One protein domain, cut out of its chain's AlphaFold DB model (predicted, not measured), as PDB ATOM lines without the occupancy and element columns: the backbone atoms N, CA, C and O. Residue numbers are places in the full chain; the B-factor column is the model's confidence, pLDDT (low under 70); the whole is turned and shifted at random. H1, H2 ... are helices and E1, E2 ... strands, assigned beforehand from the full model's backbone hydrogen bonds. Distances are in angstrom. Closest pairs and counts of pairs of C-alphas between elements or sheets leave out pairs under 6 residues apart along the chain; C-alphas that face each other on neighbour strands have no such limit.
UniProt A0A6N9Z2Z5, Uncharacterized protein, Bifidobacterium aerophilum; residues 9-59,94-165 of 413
ATOM      1  N   PRO A   9     211.280 222.718 222.559       94.19
ATOM      2  CA  PRO A   9     209.864 222.551 222.259       94.19
ATOM      3  C   PRO A   9     209.480 221.176 221.718       94.19
ATOM      4  O   PRO A   9     208.446 220.644 222.105       94.19
ATOM      5  N   GLU A  10     210.331 220.571 220.891       92.25
ATOM      6  CA  GLU A  10     210.110 219.229 220.345       92.25
ATOM      7  C   GLU A  10     210.258 218.165 221.447       92.25
ATOM      8  O   GLU A  10     209.487 217.209 221.507       92.25
ATOM      9  N   VAL A  11     211.219 218.347 222.365       91.06
ATOM     10  CA  VAL A  11     211.375 217.492 223.554       91.06
ATOM     11  C   VAL A  11     210.120 217.562 224.429       91.06
ATOM     12  O   VAL A  11     209.579 216.528 224.825       91.06
ATOM     13  N   ASP A  12     209.627 218.768 224.705       90.25
ATOM     14  CA  ASP A  12     208.433 218.984 225.522       90.25
ATOM     15  C   ASP A  12     207.170 218.442 224.843       90.25
ATOM     16  O   ASP A  12     206.319 217.858 225.517       90.25
ATOM     17  N   GLU A  13     207.053 218.561 223.517       86.81
ATOM     18  CA  GLU A  13     205.961 217.973 222.738       86.81
ATOM     19  C   GLU A  13     205.951 216.442 222.837       86.81
ATOM     20  O   GLU A  13     204.903 215.852 223.118       86.81
ATOM     21  N   LEU A  14     207.119 215.797 222.714       82.50
ATOM     22  CA  LEU A  14     207.258 214.348 222.891       82.50
ATOM     23  C   LEU A  14     206.813 213.891 224.286       82.50
ATOM     24  O   LEU A  14     206.175 212.844 224.419       82.50
ATOM     25  N   MET A  15     207.114 214.681 225.320       80.38
ATOM     26  CA  MET A  15     206.721 214.386 226.701       80.38
ATOM     27  C   MET A  15     205.262 214.740 227.015       80.38
ATOM     28  O   MET A  15     204.708 214.254 228.000       80.38
ATOM     29  N   ARG A  16     204.609 215.577 226.199       73.75
ATOM     30  CA  ARG A  16     203.214 216.008 226.402       73.75
ATOM     31  C   ARG A  16     202.200 214.892 226.120       73.75
ATOM     32  O   ARG A  16     201.025 215.039 226.476       73.75
ATOM     33  N   MET A  17     202.628 213.786 225.504       55.91
ATOM     34  CA  MET A  17     201.793 212.610 225.253       55.91
ATOM     35  C   MET A  17     201.354 211.958 226.571       55.91
ATOM     36  O   MET A  17     202.087 211.213 227.208       55.91
ATOM     37  N   ARG A  18     200.121 212.276 226.975       50.22
ATOM     38  CA  ARG A  18     199.481 211.836 228.219       50.22
ATOM     39  C   ARG A  18     199.313 210.316 228.288       50.22
ATOM     40  O   ARG A  18     198.665 209.745 227.415       50.22
ATOM     41  N   ASN A  19     199.643 209.733 229.440       43.75
ATOM     42  CA  ASN A  19     198.807 208.716 230.075       43.75
ATOM     43  C   ASN A  19     198.682 208.981 231.583       43.75
ATOM     44  O   ASN A  19     199.657 209.227 232.276       43.75
ATOM     45  N   ALA A  20     197.463 208.873 232.119       49.00
ATOM     46  CA  ALA A  20     197.206 208.860 233.566       49.00
ATOM     47  C   ALA A  20     197.536 207.485 234.205       49.00
ATOM     48  O   ALA A  20     196.977 207.121 235.237       49.00
ATOM     49  N   GLY A  21     198.392 206.686 233.558       58.12
ATOM     50  CA  GLY A  21     198.744 205.323 233.944       58.12
ATOM     51  C   GLY A  21     200.157 204.956 233.483       58.12
ATOM     52  O   GLY A  21     200.614 205.409 232.440       58.12
ATOM     53  N   SER A  22     200.835 204.138 234.289       64.62
ATOM     54  CA  SER A  22     202.245 203.756 234.137       64.62
ATOM     55  C   SER A  22     202.490 202.729 233.019       64.62
ATOM     56  O   SER A  22     201.719 201.765 232.919       64.62
ATOM     57  N   PRO A  23     203.616 202.796 232.275       73.44
ATOM     58  CA  PRO A  23     204.493 203.945 231.970       73.44
ATOM     59  C   PRO A  23     204.070 204.669 230.671       73.44
ATOM     60  O   PRO A  23     203.334 204.092 229.867       73.44
ATOM     61  N   ASP A  24     204.586 205.881 230.422       78.44
ATOM     62  CA  ASP A  24     204.258 206.668 229.215       78.44
ATOM     63  C   ASP A  24     204.733 205.964 227.942       78.44
ATOM     64  O   ASP A  24     203.949 205.738 227.017       78.44
ATOM     65  N   PHE A  25     205.997 205.526 227.929       82.69
ATOM     66  CA  PHE A  25     206.548 204.684 226.871       82.69
ATOM     67  C   PHE A  25     207.008 203.321 227.381       82.69
ATOM     68  O   PHE A  25     207.700 203.189 228.390       82.69
ATOM     69  N   ILE A  26     206.685 202.288 226.599       85.44
ATOM     70  CA  ILE A  26     207.241 200.938 226.718       85.44
ATOM     71  C   ILE A  26     208.051 200.679 225.452       85.44
ATOM     72  O   ILE A  26     207.478 200.359 224.410       85.44
ATOM     73  N   LEU A  27     209.370 200.845 225.538       84.81
ATOM     74  CA  LEU A  27     210.292 200.710 224.410       84.81
ATOM     75  C   LEU A  27     211.043 199.374 224.470       84.81
ATOM     76  O   LEU A  27     211.280 198.850 225.563       84.81
ATOM     77  N   PRO A  28     211.434 198.799 223.318       84.94
ATOM     78  CA  PRO A  28     212.254 197.599 223.324       84.94
ATOM     79  C   PRO A  28     213.665 197.940 223.821       84.94
ATOM     80  O   PRO A  28     214.191 199.015 223.530       84.94
ATOM     81  N   LEU A  29     214.309 197.009 224.525       84.31
ATOM     82  CA  LEU A  29     215.731 197.096 224.870       84.31
ATOM     83  C   LEU A  29     216.598 196.772 223.634       84.31
ATOM     84  O   LEU A  29     217.325 195.777 223.597       84.31
ATOM     85  N   ASP A  30     216.454 197.574 222.582       85.38
ATOM     86  CA  ASP A  30     217.215 197.472 221.338       85.38
ATOM     87  C   ASP A  30     218.639 198.039 221.479       85.38
ATOM     88  O   ASP A  30     219.077 198.397 222.569       85.38
ATOM     89  N   LEU A  31     219.393 198.115 220.379       86.81
ATOM     90  CA  LEU A  31     220.781 198.586 220.412       86.81
ATOM     91  C   LEU A  31     220.923 200.028 220.938       86.81
ATOM     92  O   LEU A  31     221.898 200.317 221.630       86.81
ATOM     93  N   HIS A  32     219.976 200.924 220.640       86.38
ATOM     94  CA  HIS A  32     220.041 202.314 221.106       86.38
ATOM     95  C   HIS A  32     219.692 202.399 222.592       86.38
ATOM     96  O   HIS A  32     220.393 203.067 223.351       86.38
ATOM     97  N   ALA A  33     218.662 201.668 223.024       88.56
ATOM     98  CA  ALA A  33     218.309 201.569 224.436       88.56
ATOM     99  C   ALA A  33     219.440 200.929 225.262       88.56
ATOM    100  O   ALA A  33     219.770 201.424 226.334       88.56
ATOM    101  N   GLN A  34     220.091 199.878 224.749       90.31
ATOM    102  CA  GLN A  34     221.259 199.258 225.390       90.31
ATOM    103  C   GLN A  34     222.437 200.230 225.490       90.31
ATOM    104  O   GLN A  34     223.096 200.268 226.525       90.31
ATOM    105  N   ALA A  35     222.689 201.035 224.454       92.12
ATOM    106  CA  ALA A  35     223.731 202.058 224.494       92.12
ATOM    107  C   ALA A  35     223.437 203.128 225.558       92.12
ATOM    108  O   ALA A  35     224.323 203.473 226.337       92.12
ATOM    109  N   LEU A  36     222.190 203.605 225.638       93.88
ATOM    110  CA  LEU A  36     221.755 204.541 226.676       93.88
ATOM    111  C   LEU A  36     221.938 203.949 228.078       93.88
ATOM    112  O   LEU A  36     222.538 204.584 228.942       93.88
ATOM    113  N   VAL A  37     221.454 202.722 228.292       92.25
ATOM    114  CA  VAL A  37     221.577 202.016 229.574       92.25
ATOM    115  C   VAL A  37     223.043 201.826 229.958       92.25
ATOM    116  O   VAL A  37     223.404 202.110 231.095       92.25
ATOM    117  N   ALA A  38     223.909 201.439 229.020       92.81
ATOM    118  CA  ALA A  38     225.337 201.282 229.280       92.81
ATOM    119  C   ALA A  38     226.012 202.606 229.687       92.81
ATOM    120  O   ALA A  38     226.819 202.624 230.617       92.81
ATOM    121  N   LEU A  39     225.662 203.723 229.037       95.19
ATOM    122  CA  LEU A  39     226.149 205.050 229.431       95.19
ATOM    123  C   LEU A  39     225.696 205.416 230.849       95.19
ATOM    124  O   LEU A  39     226.500 205.889 231.651       95.19
ATOM    125  N   LEU A  40     224.424 205.163 231.167       94.75
ATOM    126  CA  LEU A  40     223.865 205.410 232.493       94.75
ATOM    127  C   LEU A  40     224.520 204.513 233.546       94.75
ATOM    128  O   LEU A  40     224.877 205.002 234.609       94.75
ATOM    129  N   HIS A  41     224.768 203.233 233.264       93.31
ATOM    130  CA  HIS A  41     225.471 202.322 234.176       93.31
ATOM    131  C   HIS A  41     226.881 202.795 234.536       93.31
ATOM    132  O   HIS A  41     227.339 202.493 235.635       93.31
ATOM    133  N   GLY A  42     227.527 203.586 233.673       93.00
ATOM    134  CA  GLY A  42     228.803 204.239 233.969       93.00
ATOM    135  C   GLY A  42     228.734 205.309 235.067       93.00
ATOM    136  O   GLY A  42     229.772 205.680 235.611       93.00
ATOM    137  N   ILE A  43     227.537 205.791 235.417       94.50
ATOM    138  CA  ILE A  43     227.302 206.763 236.490       94.50
ATOM    139  C   ILE A  43     227.089 206.031 237.821       94.50
ATOM    140  O   ILE A  43     226.326 205.064 237.909       94.50
ATOM    141  N   VAL A  44     227.740 206.526 238.874       94.25
ATOM    142  CA  VAL A  44     227.587 206.027 240.246       94.25
ATOM    143  C   VAL A  44     226.168 206.336 240.746       94.25
ATOM    144  O   VAL A  44     225.767 207.503 240.722       94.25
ATOM    145  N   PRO A  45     225.398 205.331 241.203       92.62
ATOM    146  CA  PRO A  45     224.057 205.551 241.730       92.62
ATOM    147  C   PRO A  45     224.084 206.134 243.148       92.62
ATOM    148  O   PRO A  45     224.948 205.797 243.957       92.62
ATOM    149  N   ASP A  46     223.068 206.931 243.468       86.44
ATOM    150  CA  ASP A  46     222.723 207.364 244.818       86.44
ATOM    151  C   ASP A  46     221.457 206.627 245.272       86.44
ATOM    152  O   ASP A  46     220.425 206.670 244.603       86.44
ATOM    153  N   HIS A  47     221.550 205.863 246.363       85.38
ATOM    154  CA  HIS A  47     220.461 205.003 246.856       85.38
ATOM    155  C   HIS A  47     219.778 204.136 245.770       85.38
ATOM    156  O   HIS A  47     218.573 203.901 245.805       85.38
ATOM    157  N   GLY A  48     220.555 203.646 244.794       86.44
ATOM    158  CA  GLY A  48     220.067 202.804 243.691       86.44
ATOM    159  C   GLY A  48     219.521 203.569 242.479       86.44
ATOM    160  O   GLY A  48     219.250 202.950 241.454       86.44
ATOM    161  N   THR A  49     219.429 204.898 242.554       89.94
ATOM    162  CA  THR A  49     218.971 205.758 241.455       89.94
ATOM    163  C   THR A  49     220.133 206.567 240.896       89.94
ATOM    164  O   THR A  49     220.964 207.095 241.628       89.94
ATOM    165  N   ARG A  50     220.210 206.688 239.575       94.00
ATOM    166  CA  ARG A  50     221.183 207.542 238.889       94.00
ATOM    167  C   ARG A  50     220.481 208.801 238.433       94.00
ATOM    168  O   ARG A  50     219.446 208.706 237.782       94.00
ATOM    169  N   VAL A  51     221.041 209.959 238.762       93.00
ATOM    170  CA  VAL A  51     220.444 211.257 238.441       93.00
ATOM    171  C   VAL A  51     221.449 212.095 237.669       93.00
ATOM    172  O   VAL A  51     222.605 212.193 238.075       93.00
ATOM    173  N   LEU A  52     221.025 212.697 236.562       95.25
ATOM    174  CA  LEU A  52     221.814 213.664 235.802       95.25
ATOM    175  C   LEU A  52     220.905 214.710 235.152       95.25
ATOM    176  O   LEU A  52     219.708 214.512 235.018       95.25
ATOM    177  N   TRP A  53     221.492 215.814 234.720       96.44
ATOM    178  CA  TRP A  53     220.836 216.915 234.041       96.44
ATOM    179  C   TRP A  53     221.332 216.970 232.604       96.44
ATOM    180  O   TRP A  53     222.531 217.111 232.356       96.44
ATOM    181  N   ILE A  54     220.404 216.888 231.660       95.69
ATOM    182  CA  ILE A  54     220.662 217.110 230.237       95.69
ATOM    183  C   ILE A  54     220.048 218.443 229.807       95.69
ATOM    184  O   ILE A  54     219.289 219.053 230.564       95.69
ATOM    185  N   ARG A  55     220.379 218.913 228.602       94.50
ATOM    186  CA  ARG A  55     219.837 220.170 228.082       94.50
ATOM    187  C   ARG A  55     219.454 220.062 226.617       94.50
ATOM    188  O   ARG A  55     220.056 219.290 225.879       94.50
ATOM    189  N   ALA A  56     218.503 220.889 226.212       95.25
ATOM    190  CA  ALA A  56     218.188 221.146 224.815       95.25
ATOM    191  C   ALA A  56     218.274 222.649 224.551       95.25
ATOM    192  O   ALA A  56     217.951 223.465 225.415       95.25
ATOM    193  N   GLU A  57     218.704 223.029 223.355       95.38
ATOM    194  CA  GLU A  57     218.600 224.419 222.922       95.38
ATOM    195  C   GLU A  57     217.128 224.773 222.694       95.38
ATOM    196  O   GLU A  57     216.352 223.931 222.247       95.38
ATOM    197  N   ARG A  58     216.738 226.031 222.925       95.50
ATOM    198  CA  ARG A  58     215.399 226.521 222.549       95.50
ATOM    199  C   ARG A  58     215.073 226.262 221.076       95.50
ATOM    200  O   ARG A  58     213.913 226.065 220.734       95.50
ATOM    201  N   GLY A  59     216.095 226.301 220.226       94.69
ATOM    202  CA  GLY A  59     215.954 226.136 218.790       94.69
ATOM    203  C   GLY A  59     215.420 227.366 218.077       94.69
ATOM    204  O   GLY A  59     215.356 228.448 218.664       94.69
ATOM    205  N   GLU A  94     218.637 227.807 226.586       93.44
ATOM    206  CA  GLU A  94     218.730 226.382 226.888       93.44
ATOM    207  C   GLU A  94     217.654 226.010 227.908       93.44
ATOM    208  O   GLU A  94     217.443 226.740 228.877       93.44
ATOM    209  N   GLN A  95     217.031 224.851 227.718       94.31
ATOM    210  CA  GLN A  95     216.195 224.195 228.720       94.31
ATOM    211  C   GLN A  95     216.923 223.002 229.318       94.31
ATOM    212  O   GLN A  95     217.725 222.357 228.645       94.31
ATOM    213  N   TRP A  96     216.629 222.714 230.582       95.56
ATOM    214  CA  TRP A  96     217.277 221.661 231.355       95.56
ATOM    215  C   TRP A  96     216.263 220.609 231.793       95.56
ATOM    216  O   TRP A  96     215.147 220.935 232.196       95.56
ATOM    217  N   TYR A  97     216.690 219.350 231.760       94.38
ATOM    218  CA  TYR A  97     215.862 218.196 232.086       94.38
ATOM    219  C   TYR A  97     216.604 217.277 233.053       94.38
ATOM    220  O   TYR A  97     217.728 216.856 232.770       94.38
ATOM    221  N   GLU A  98     215.983 216.963 234.187       93.50
ATOM    222  CA  GLU A  98     216.479 215.960 235.125       93.50
ATOM    223  C   GLU A  98     216.133 214.575 234.589       93.50
ATOM    224  O   GLU A  98     214.963 214.235 234.428       93.50
ATOM    225  N   LEU A  99     217.148 213.763 234.331       94.75
ATOM    226  CA  LEU A  99     217.005 212.339 234.089       94.75
ATOM    227  C   LEU A  99     217.202 211.583 235.395       94.75
ATOM    228  O   LEU A  99     218.228 211.755 236.057       94.75
ATOM    229  N   ARG A 100     216.273 210.684 235.711       92.81
ATOM    230  CA  ARG A 100     216.453 209.659 236.741       92.81
ATOM    231  C   ARG A 100     216.393 208.285 236.111       92.81
ATOM    232  O   ARG A 100     215.542 208.023 235.271       92.81
ATOM    233  N   TYR A 101     217.297 207.411 236.517       94.00
ATOM    234  CA  TYR A 101     217.351 206.041 236.045       94.00
ATOM    235  C   TYR A 101     217.491 205.079 237.215       94.00
ATOM    236  O   TYR A 101     218.426 205.195 238.012       94.00
ATOM    237  N   ASP A 102     216.590 204.111 237.282       90.50
ATOM    238  CA  ASP A 102     216.574 203.064 238.293       90.50
ATOM    239  C   ASP A 102     216.180 201.713 237.680       90.50
ATOM    240  O   ASP A 102     215.565 201.631 236.615       90.50
ATOM    241  N   GLU A 103     216.576 200.634 238.347       87.50
ATOM    242  CA  GLU A 103     216.246 199.266 237.950       87.50
ATOM    243  C   GLU A 103     215.480 198.604 239.097       87.50
ATOM    244  O   GLU A 103     216.011 198.443 240.196       87.50
ATOM    245  N   GLN A 104     214.224 198.228 238.847       73.12
ATOM    246  CA  GLN A 104     213.381 197.477 239.781       73.12
ATOM    247  C   GLN A 104     212.842 196.228 239.083       73.12
ATOM    248  O   GLN A 104     212.369 196.322 237.953       73.12
ATOM    249  N   ASP A 105     212.905 195.067 239.742       62.88
ATOM    250  CA  ASP A 105     212.283 193.809 239.293       62.88
ATOM    251  C   ASP A 105     212.509 193.486 237.794       62.88
ATOM    252  O   ASP A 105     211.563 193.345 237.016       62.88
ATOM    253  N   ASP A 106     213.779 193.414 237.365       64.38
ATOM    254  CA  ASP A 106     214.215 193.174 235.968       64.38
ATOM    255  C   ASP A 106     213.766 194.226 234.935       64.38
ATOM    256  O   ASP A 106     213.864 194.018 233.719       64.38
ATOM    257  N   THR A 107     213.300 195.382 235.402       69.50
ATOM    258  CA  THR A 107     212.784 196.459 234.567       69.50
ATOM    259  C   THR A 107     213.623 197.720 234.743       69.50
ATOM    260  O   THR A 107     213.668 198.308 235.822       69.50
ATOM    261  N   SER A 108     214.258 198.173 233.660       83.69
ATOM    262  CA  SER A 108     214.941 199.468 233.629       83.69
ATOM    263  C   SER A 108     213.927 200.585 233.392       83.69
ATOM    264  O   SER A 108     213.221 200.588 232.372       83.69
ATOM    265  N   ARG A 109     213.868 201.540 234.320       88.06
ATOM    266  CA  ARG A 109     213.000 202.713 234.257       88.06
ATOM    267  C   ARG A 109     213.849 203.972 234.144       88.06
ATOM    268  O   ARG A 109     214.784 204.180 234.907       88.06
ATOM    269  N   LEU A 110     213.494 204.813 233.186       91.88
ATOM    270  CA  LEU A 110     214.008 206.167 233.042       91.88
ATOM    271  C   LEU A 110     212.848 207.137 233.278       91.88
ATOM    272  O   LEU A 110     211.780 206.938 232.702       91.88
ATOM    273  N   SER A 111     213.041 208.182 234.075       90.00
ATOM    274  CA  SER A 111     212.119 209.312 234.149       90.00
ATOM    275  C   SER A 111     212.800 210.620 233.755       90.00
ATOM    276  O   SER A 111     213.997 210.802 233.975       90.00
ATOM    277  N   ILE A 112     212.030 211.516 233.141       90.25
ATOM    278  CA  ILE A 112     212.439 212.872 232.771       90.25
ATOM    279  C   ILE A 112     211.572 213.855 233.557       90.25
ATOM    280  O   ILE A 112     210.340 213.803 233.463       90.25
ATOM    281  N   ASN A 113     212.204 214.724 234.353       86.50
ATOM    282  CA  ASN A 113     211.558 215.703 235.237       86.50
ATOM    283  C   ASN A 113     210.463 215.095 236.134       86.50
ATOM    284  O   ASN A 113     209.497 215.773 236.472       86.50
ATOM    285  N   ASP A 114     210.578 213.803 236.457       79.06
ATOM    286  CA  ASP A 114     209.577 213.014 237.194       79.06
ATOM    287  C   ASP A 114     208.154 213.030 236.589       79.06
ATOM    288  O   ASP A 114     207.173 212.697 237.247       79.06
ATOM    289  N   ARG A 115     208.031 213.426 235.316       76.31
ATOM    290  CA  ARG A 115     206.749 213.579 234.604       76.31
ATOM    291  C   ARG A 115     206.576 212.603 233.460       76.31
ATOM    292  O   ARG A 115     205.449 212.261 233.132       76.31
ATOM    293  N   PHE A 116     207.680 212.213 232.837       84.75
ATOM    294  CA  PHE A 116     207.674 211.352 231.670       84.75
ATOM    295  C   PHE A 116     208.507 210.112 231.943       84.75
ATOM    296  O   PHE A 116     209.677 210.225 232.300       84.75
ATOM    297  N   THR A 117     207.917 208.933 231.781       87.62
ATOM    298  CA  THR A 117     208.525 207.652 232.137       87.62
ATOM    299  C   THR A 117     208.700 206.747 230.922       87.62
ATOM    300  O   THR A 117     207.768 206.453 230.176       87.62
ATOM    301  N   VAL A 118     209.917 206.242 230.752       88.19
ATOM    302  CA  VAL A 118     210.260 205.236 229.752       88.19
ATOM    303  C   VAL A 118     210.616 203.947 230.469       88.19
ATOM    304  O   VAL A 118     211.522 203.900 231.302       88.19
ATOM    305  N   ARG A 119     209.915 202.873 230.116       88.50
ATOM    306  CA  ARG A 119     210.242 201.514 230.528       88.50
ATOM    307  C   ARG A 119     210.860 200.757 229.365       88.50
ATOM    308  O   ARG A 119     210.233 200.635 228.312       88.50
ATOM    309  N   PHE A 120     212.037 200.182 229.582       86.69
ATOM    310  CA  PHE A 120     212.668 199.300 228.604       86.69
ATOM    311  C   PHE A 120     212.288 197.843 228.872       86.69
ATOM    312  O   PHE A 120     212.415 197.358 229.995       86.69
ATOM    313  N   VAL A 121     211.820 197.136 227.842       83.81
ATOM    314  CA  VAL A 121     211.407 195.728 227.939       83.81
ATOM    315  C   VAL A 121     212.193 194.844 226.972       83.81
ATOM    316  O   VAL A 121     212.487 195.229 225.842       83.81
ATOM    317  N   LYS A 122     212.512 193.618 227.404       77.56
ATOM    318  CA  LYS A 122     213.132 192.583 226.548       77.56
ATOM    319  C   LYS A 122     212.132 191.938 225.572       77.56
ATOM    320  O   LYS A 122     212.531 191.190 224.685       77.56
ATOM    321  N   THR A 123     210.837 192.179 225.768       69.12
ATOM    322  CA  THR A 123     209.719 191.626 224.990       69.12
ATOM    323  C   THR A 123     209.155 192.664 224.009       69.12
ATOM    324  O   THR A 123     209.753 193.715 223.789       69.12
ATOM    325  N   THR A 124     208.023 192.366 223.361       65.19
ATOM    326  CA  THR A 124     207.402 193.251 222.366       65.19
ATOM    327  C   THR A 124     207.038 194.615 222.966       65.19
ATOM    328  O   THR A 124     206.262 194.696 223.916       65.19
ATOM    329  N   SER A 125     207.585 195.674 222.364       65.94
ATOM    330  CA  SER A 125     207.228 197.078 222.601       65.94
ATOM    331  C   SER A 125     205.726 197.322 222.436       65.94
ATOM    332  O   SER A 125     205.093 196.726 221.565       65.94
ATOM    333  N   VAL A 126     205.172 198.231 223.239       67.00
ATOM    334  CA  VAL A 126     203.770 198.686 223.132       67.00
ATOM    335  C   VAL A 126     203.717 200.179 222.780       67.00
ATOM    336  O   VAL A 126     202.692 200.833 222.937       67.00
ATOM    337  N   CYS A 127     204.830 200.748 222.308       68.38
ATOM    338  CA  CYS A 127     204.857 202.145 221.902       68.38
ATOM    339  C   CYS A 127     203.941 202.367 220.694       68.38
ATOM    340  O   CYS A 127     204.129 201.745 219.646       68.38
ATOM    341  N   ALA A 128     202.957 203.254 220.860       65.69
ATOM    342  CA  ALA A 128     201.995 203.594 219.816       65.69
ATOM    343  C   ALA A 128     202.677 204.211 218.583       65.69
ATOM    344  O   ALA A 128     202.202 204.012 217.466       65.69
ATOM    345  N   ASP A 129     203.813 204.888 218.786       74.94
ATOM    346  CA  ASP A 129     204.645 205.446 217.723       74.94
ATOM    347  C   ASP A 129     206.134 205.076 217.912       74.94
ATOM    348  O   ASP A 129     206.891 205.759 218.614       74.94
ATOM    349  N   PRO A 130     206.595 203.985 217.272       76.94
ATOM    350  CA  PRO A 130     207.992 203.566 217.331       76.94
ATOM    351  C   PRO A 130     208.991 204.600 216.789       76.94
ATOM    352  O   PRO A 130     210.150 204.585 217.204       76.94
ATOM    353  N   ALA A 131     208.578 205.484 215.874       81.44
ATOM    354  CA  ALA A 131     209.465 206.492 215.301       81.44
ATOM    355  C   ALA A 131     209.738 207.619 216.305       81.44
ATOM    356  O   ALA A 131     210.887 208.046 216.429       81.44
ATOM    357  N   LEU A 132     208.723 208.052 217.059       79.62
ATOM    358  CA  LEU A 132     208.899 209.008 218.161       79.62
ATOM    359  C   LEU A 132     209.762 208.411 219.279       79.62
ATOM    360  O   LEU A 132     210.691 209.061 219.759       79.62
ATOM    361  N   GLY A 133     209.529 207.142 219.633       81.62
ATOM    362  CA  GLY A 133     210.361 206.430 220.606       81.62
ATOM    363  C   GLY A 133     211.842 206.385 220.207       81.62
ATOM    364  O   GLY A 133     212.714 206.659 221.029       81.62
ATOM    365  N   LEU A 134     212.139 206.101 218.934       84.50
ATOM    366  CA  LEU A 134     213.514 206.083 218.429       84.50
ATOM    367  C   LEU A 134     214.159 207.477 218.418       84.50
ATOM    368  O   LEU A 134     215.341 207.595 218.749       84.50
ATOM    369  N   GLN A 135     213.409 208.521 218.050       87.56
ATOM    370  CA  GLN A 135     213.896 209.906 218.078       87.56
ATOM    371  C   GLN A 135     214.293 210.321 219.495       87.56
ATOM    372  O   GLN A 135     215.418 210.781 219.700       87.56
ATOM    373  N   LEU A 136     213.422 210.059 220.473       89.00
ATOM    374  CA  LEU A 136     213.693 210.344 221.876       89.00
ATOM    375  C   LEU A 136     214.936 209.595 222.374       89.00
ATOM    376  O   LEU A 136     215.839 210.213 222.931       89.00
ATOM    377  N   VAL A 137     215.021 208.275 222.155       90.44
ATOM    378  CA  VAL A 137     216.174 207.481 222.622       90.44
ATOM    379  C   VAL A 137     217.470 207.935 221.948       90.44
ATOM    380  O   VAL A 137     218.498 208.020 222.612       90.44
ATOM    381  N   SER A 138     217.442 208.277 220.659       90.69
ATOM    382  CA  SER A 138     218.631 208.764 219.941       90.69
ATOM    383  C   SER A 138     219.136 210.100 220.494       90.69
ATOM    384  O   SER A 138     220.347 210.301 220.641       90.69
ATOM    385  N   TRP A 139     218.214 211.003 220.828       92.81
ATOM    386  CA  TRP A 139     218.536 212.264 221.490       92.81
ATOM    387  C   TRP A 139     219.085 212.032 222.904       92.81
ATOM    388  O   TRP A 139     220.159 212.539 223.227       92.81
ATOM    389  N   LEU A 140     218.433 211.178 223.703       94.44
ATOM    390  CA  LEU A 140     218.899 210.804 225.041       94.44
ATOM    391  C   LEU A 140     220.314 210.221 225.008       94.44
ATOM    392  O   LEU A 140     221.156 210.644 225.793       94.44
ATOM    393  N   VAL A 141     220.614 209.296 224.089       94.69
ATOM    394  CA  VAL A 141     221.973 208.746 223.924       94.69
ATOM    395  C   VAL A 141     222.981 209.869 223.688       94.69
ATOM    396  O   VAL A 141     224.008 209.910 224.360       94.69
ATOM    397  N   SER A 142     222.676 210.794 222.775       93.62
ATOM    398  CA  SER A 142     223.576 211.901 222.431       93.62
ATOM    399  C   SER A 142     223.843 212.817 223.633       93.62
ATOM    400  O   SER A 142     224.994 213.169 223.907       93.62
ATOM    401  N   GLU A 143     222.798 213.166 224.383       95.38
ATOM    402  CA  GLU A 143     222.910 214.053 225.542       95.38
ATOM    403  C   GLU A 143     223.561 213.381 226.755       95.38
ATOM    404  O   GLU A 143     224.400 213.996 227.420       95.38
ATOM    405  N   VAL A 144     223.247 212.111 227.029       96.12
ATOM    406  CA  VAL A 144     223.908 211.358 228.102       96.12
ATOM    407  C   VAL A 144     225.380 211.129 227.762       96.12
ATOM    408  O   VAL A 144     226.231 211.323 228.628       96.12
ATOM    409  N   GLU A 145     225.724 210.805 226.513       95.88
ATOM    410  CA  GLU A 145     227.123 210.666 226.094       95.88
ATOM    411  C   GLU A 145     227.899 211.979 226.293       95.88
ATOM    412  O   GLU A 145     229.021 211.973 226.813       95.88
ATOM    413  N   ARG A 146     227.291 213.120 225.936       95.12
ATOM    414  CA  ARG A 146     227.860 214.449 226.202       95.12
ATOM    415  C   ARG A 146     228.108 214.653 227.697       95.12
ATOM    416  O   ARG A 146     229.216 215.038 228.069       95.12
ATOM    417  N   CYS A 147     227.128 214.349 228.548       96.19
ATOM    418  CA  CYS A 147     227.255 214.502 229.999       96.19
ATOM    419  C   CYS A 147     228.337 213.587 230.589       96.19
ATOM    420  O   CYS A 147     229.144 214.040 231.398       96.19
ATOM    421  N   VAL A 148     228.420 212.326 230.151       95.69
ATOM    422  CA  VAL A 148     229.473 211.382 230.568       95.69
ATOM    423  C   VAL A 148     230.854 211.910 230.172       95.69
ATOM    424  O   VAL A 148     231.787 211.880 230.974       95.69
ATOM    425  N   ARG A 149     230.995 212.468 228.966       96.00
ATOM    426  CA  ARG A 149     232.251 213.079 228.509       96.00
ATOM    427  C   ARG A 149     232.643 214.293 229.353       96.00
ATOM    428  O   ARG A 149     233.806 214.416 229.732       96.00
ATOM    429  N   GLU A 150     231.690 215.164 229.675       96.44
ATOM    430  CA  GLU A 150     231.900 216.318 230.560       96.44
ATOM    431  C   GLU A 150     232.235 215.880 232.000       96.44
ATOM    432  O   GLU A 150     233.067 216.503 232.662       96.44
ATOM    433  N   CYS A 151     231.656 214.773 232.481       95.94
ATOM    434  CA  CYS A 151     232.007 214.179 233.775       95.94
ATOM    435  C   CYS A 151     233.452 213.673 233.776       95.94
ATOM    436  O   CYS A 151     234.207 213.996 234.691       95.94
ATOM    437  N   ALA A 152     233.864 212.944 232.734       94.62
ATOM    438  CA  ALA A 152     235.232 212.445 232.587       94.62
ATOM    439  C   ALA A 152     236.273 213.577 232.485       94.62
ATOM    440  O   ALA A 152     237.421 213.409 232.889       94.62
ATOM    441  N   GLN A 153     235.874 214.740 231.967       95.94
ATOM    442  CA  GLN A 153     236.702 215.950 231.908       95.94
ATOM    443  C   GLN A 153     236.682 216.767 233.209       95.94
ATOM    444  O   GLN A 153     237.446 217.722 233.336       95.94
ATOM    445  N   GLY A 154     235.815 216.422 234.165       94.94
ATOM    446  CA  GLY A 154     235.636 217.153 235.417       94.94
ATOM    447  C   GLY A 154     234.869 218.474 235.284       94.94
ATOM    448  O   GLY A 154     234.840 219.238 236.241       94.94
ATOM    449  N   THR A 155     234.237 218.760 234.141       96.94
ATOM    450  CA  THR A 155     233.560 220.047 233.870       96.94
ATOM    451  C   THR A 155     232.054 220.015 234.120       96.94
ATOM    452  O   THR A 155     231.439 221.064 234.333       96.94
ATOM    453  N   TYR A 156     231.446 218.826 234.110       97.19
ATOM    454  CA  TYR A 156     229.994 218.668 234.210       97.19
ATOM    455  C   TYR A 156     229.420 219.288 235.494       97.19
ATOM    456  O   TYR A 156     228.571 220.173 235.437       97.19
ATOM    457  N   ASN A 157     229.917 218.884 236.670       96.81
ATOM    458  CA  ASN A 157     229.358 219.339 237.952       96.81
ATOM    459  C   ASN A 157     229.524 220.852 238.177       96.81
ATOM    460  O   ASN A 157     228.692 221.467 238.845       96.81
ATOM    461  N   ASP A 158     230.582 221.453 237.629       96.69
ATOM    462  CA  ASP A 158     230.794 222.901 237.681       96.69
ATOM    463  C   ASP A 158     229.804 223.625 236.764       96.69
ATOM    464  O   ASP A 158     229.138 224.564 237.201       96.69
ATOM    465  N   THR A 159     229.590 223.097 235.554       95.94
ATOM    466  CA  THR A 159     228.570 223.589 234.615       95.94
ATOM    467  C   THR A 159     227.178 223.570 235.247       95.94
ATOM    468  O   THR A 159     226.466 224.571 235.186       95.94
ATOM    469  N   ILE A 160     226.798 222.469 235.906       96.56
ATOM    470  CA  ILE A 160     225.511 222.353 236.609       96.56
ATOM    471  C   ILE A 160     225.401 223.389 237.732       96.56
ATOM    472  O   ILE A 160     224.396 224.093 237.833       96.56
ATOM    473  N   ARG A 161     226.448 223.552 238.548       95.62
ATOM    474  CA  ARG A 161     226.451 224.524 239.650       95.62
ATOM    475  C   ARG A 161     226.279 225.962 239.164       95.62
ATOM    476  O   ARG A 161     225.561 226.731 239.807       95.62
ATOM    477  N   GLU A 162     226.919 226.306 238.053       94.19
ATOM    478  CA  GLU A 162     226.941 227.659 237.494       94.19
ATOM    479  C   GLU A 162     225.697 227.989 236.666       94.19
ATOM    480  O   GLU A 162     225.221 229.120 236.724       94.19
ATOM    481  N   ARG A 163     225.167 227.023 235.904       95.12
ATOM    482  CA  ARG A 163     224.186 227.298 234.841       95.12
ATOM    483  C   ARG A 163     222.794 226.736 235.081       95.12
ATOM    484  O   ARG A 163     221.873 227.225 234.437       95.12
ATOM    485  N   LEU A 164     222.610 225.756 235.974       95.44
ATOM    486  CA  LEU A 164     221.278 225.199 236.227       95.44
ATOM    487  C   LEU A 164     220.351 226.294 236.799       95.44
ATOM    488  O   LEU A 164     220.678 226.837 237.862       95.44
ATOM    489  N   PRO A 165     219.214 226.620 236.160       94.50
ATOM    490  CA  PRO A 165     218.282 227.634 236.646       94.50
ATOM    491  C   PRO A 165     217.816 227.386 238.081       94.50
ATOM    492  O   PRO A 165     217.554 226.251 238.471       94.50
TER     493      PRO A 165
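What this domain is: This is residues 9 to 59 and 94 to 165 of the 413 residues of an uncharacterized protein of Bifidobacterium aerophilum (UniProt A0A6N9Z2Z5). A strongly twisted sheet of five strands has helices over one face, with the long helix H3 running past it from the E1 edge to beyond the E2 edge. H2 packs beside H3 over that face, H1 sits near one end of the strands, and short H4 turns off at a corner from H3 near edge strand E2. The printed part has 123 residues with four named helices and five named strands, in the order H1 E1 H2 E2 E3 E4 E5 H3 H4; the mixed sheet runs E1 E5 E4 E3 E2, and the class is mixed, helices and strands. It is compact, with a radius of gyration of the C-alphas of 14.2 A and spans of 40 by 31 by 24 A.

How they stand to each other: E3 (residues 94 to 104), E4 (107 to 112) and E5 (116 to 121) form a meander, each strand the antiparallel neighbour of the one before; E3 and E4 are a hairpin, with N 109 and O 102 2.9 A apart, and so are E4 and E5, with N 118 and O 110 2.8 A apart. Edge strand E2 (50 to 57) is antiparallel to E3, with N 52 and O 99 3.0 A apart. Edge strand E1 (25 to 28) is parallel to E5, with N 27 and O 119 2.9 A apart. These N and O pairs are within hydrogen-bond range. H1 (9 to 15), H2 (31 to 41) and H3 (130 to 152) are on one face of the sheet, giving two layers, helices over a sheet. H3 is the hub; the closest C-alphas of H3 and E2 are those of Glu 143 and Ile 54, 6.0 A apart. H2 touches H3, closest at the C-alphas of Leu 36 and Val 141, 5.0 A, the same way at a shallow tilt of 33 degrees, only just short of steep. H2 has a height over the sheet of 9.0 A and runs across the strands, at 80 degrees to E4 on the local plane. H1 only just touches H3, with 3 pairs of C-alphas within 8 A, closest at Leu 14 and Leu 132, 7.3 A. H4 (156 to 163) only grazes the sheet; it touches H3 only at the corner, and only just, with 3 pairs, closest at the C-alphas of Glu 150 and Tyr 156, 4.7 A. In H1, H2, H3 and H4 every O i to N i+4 pair is within hydrogen-bond range.

Where its parts are: H1 begins at C-alpha 9 (209.864, 222.551, 222.259). H3 measures 32.5 A from first to last C-alpha, E3 32.1 A and E2 23.4 A. H4 ends at C-alpha 163 (224.186, 227.298, 234.841).

The domain as a whole: The two C-alphas farthest apart, those of Thr 124 and Glu 162, are 42.4 A apart. Residues 60 to 93 are not printed, and C-alphas 59 and 94 are 8.6 A apart across this cut. Of the links that are printed whole, none is long. The mean pLDDT of the printed part is 86.6; residues 17 to 22, 105 to 107 and 123 to 128 are under 70.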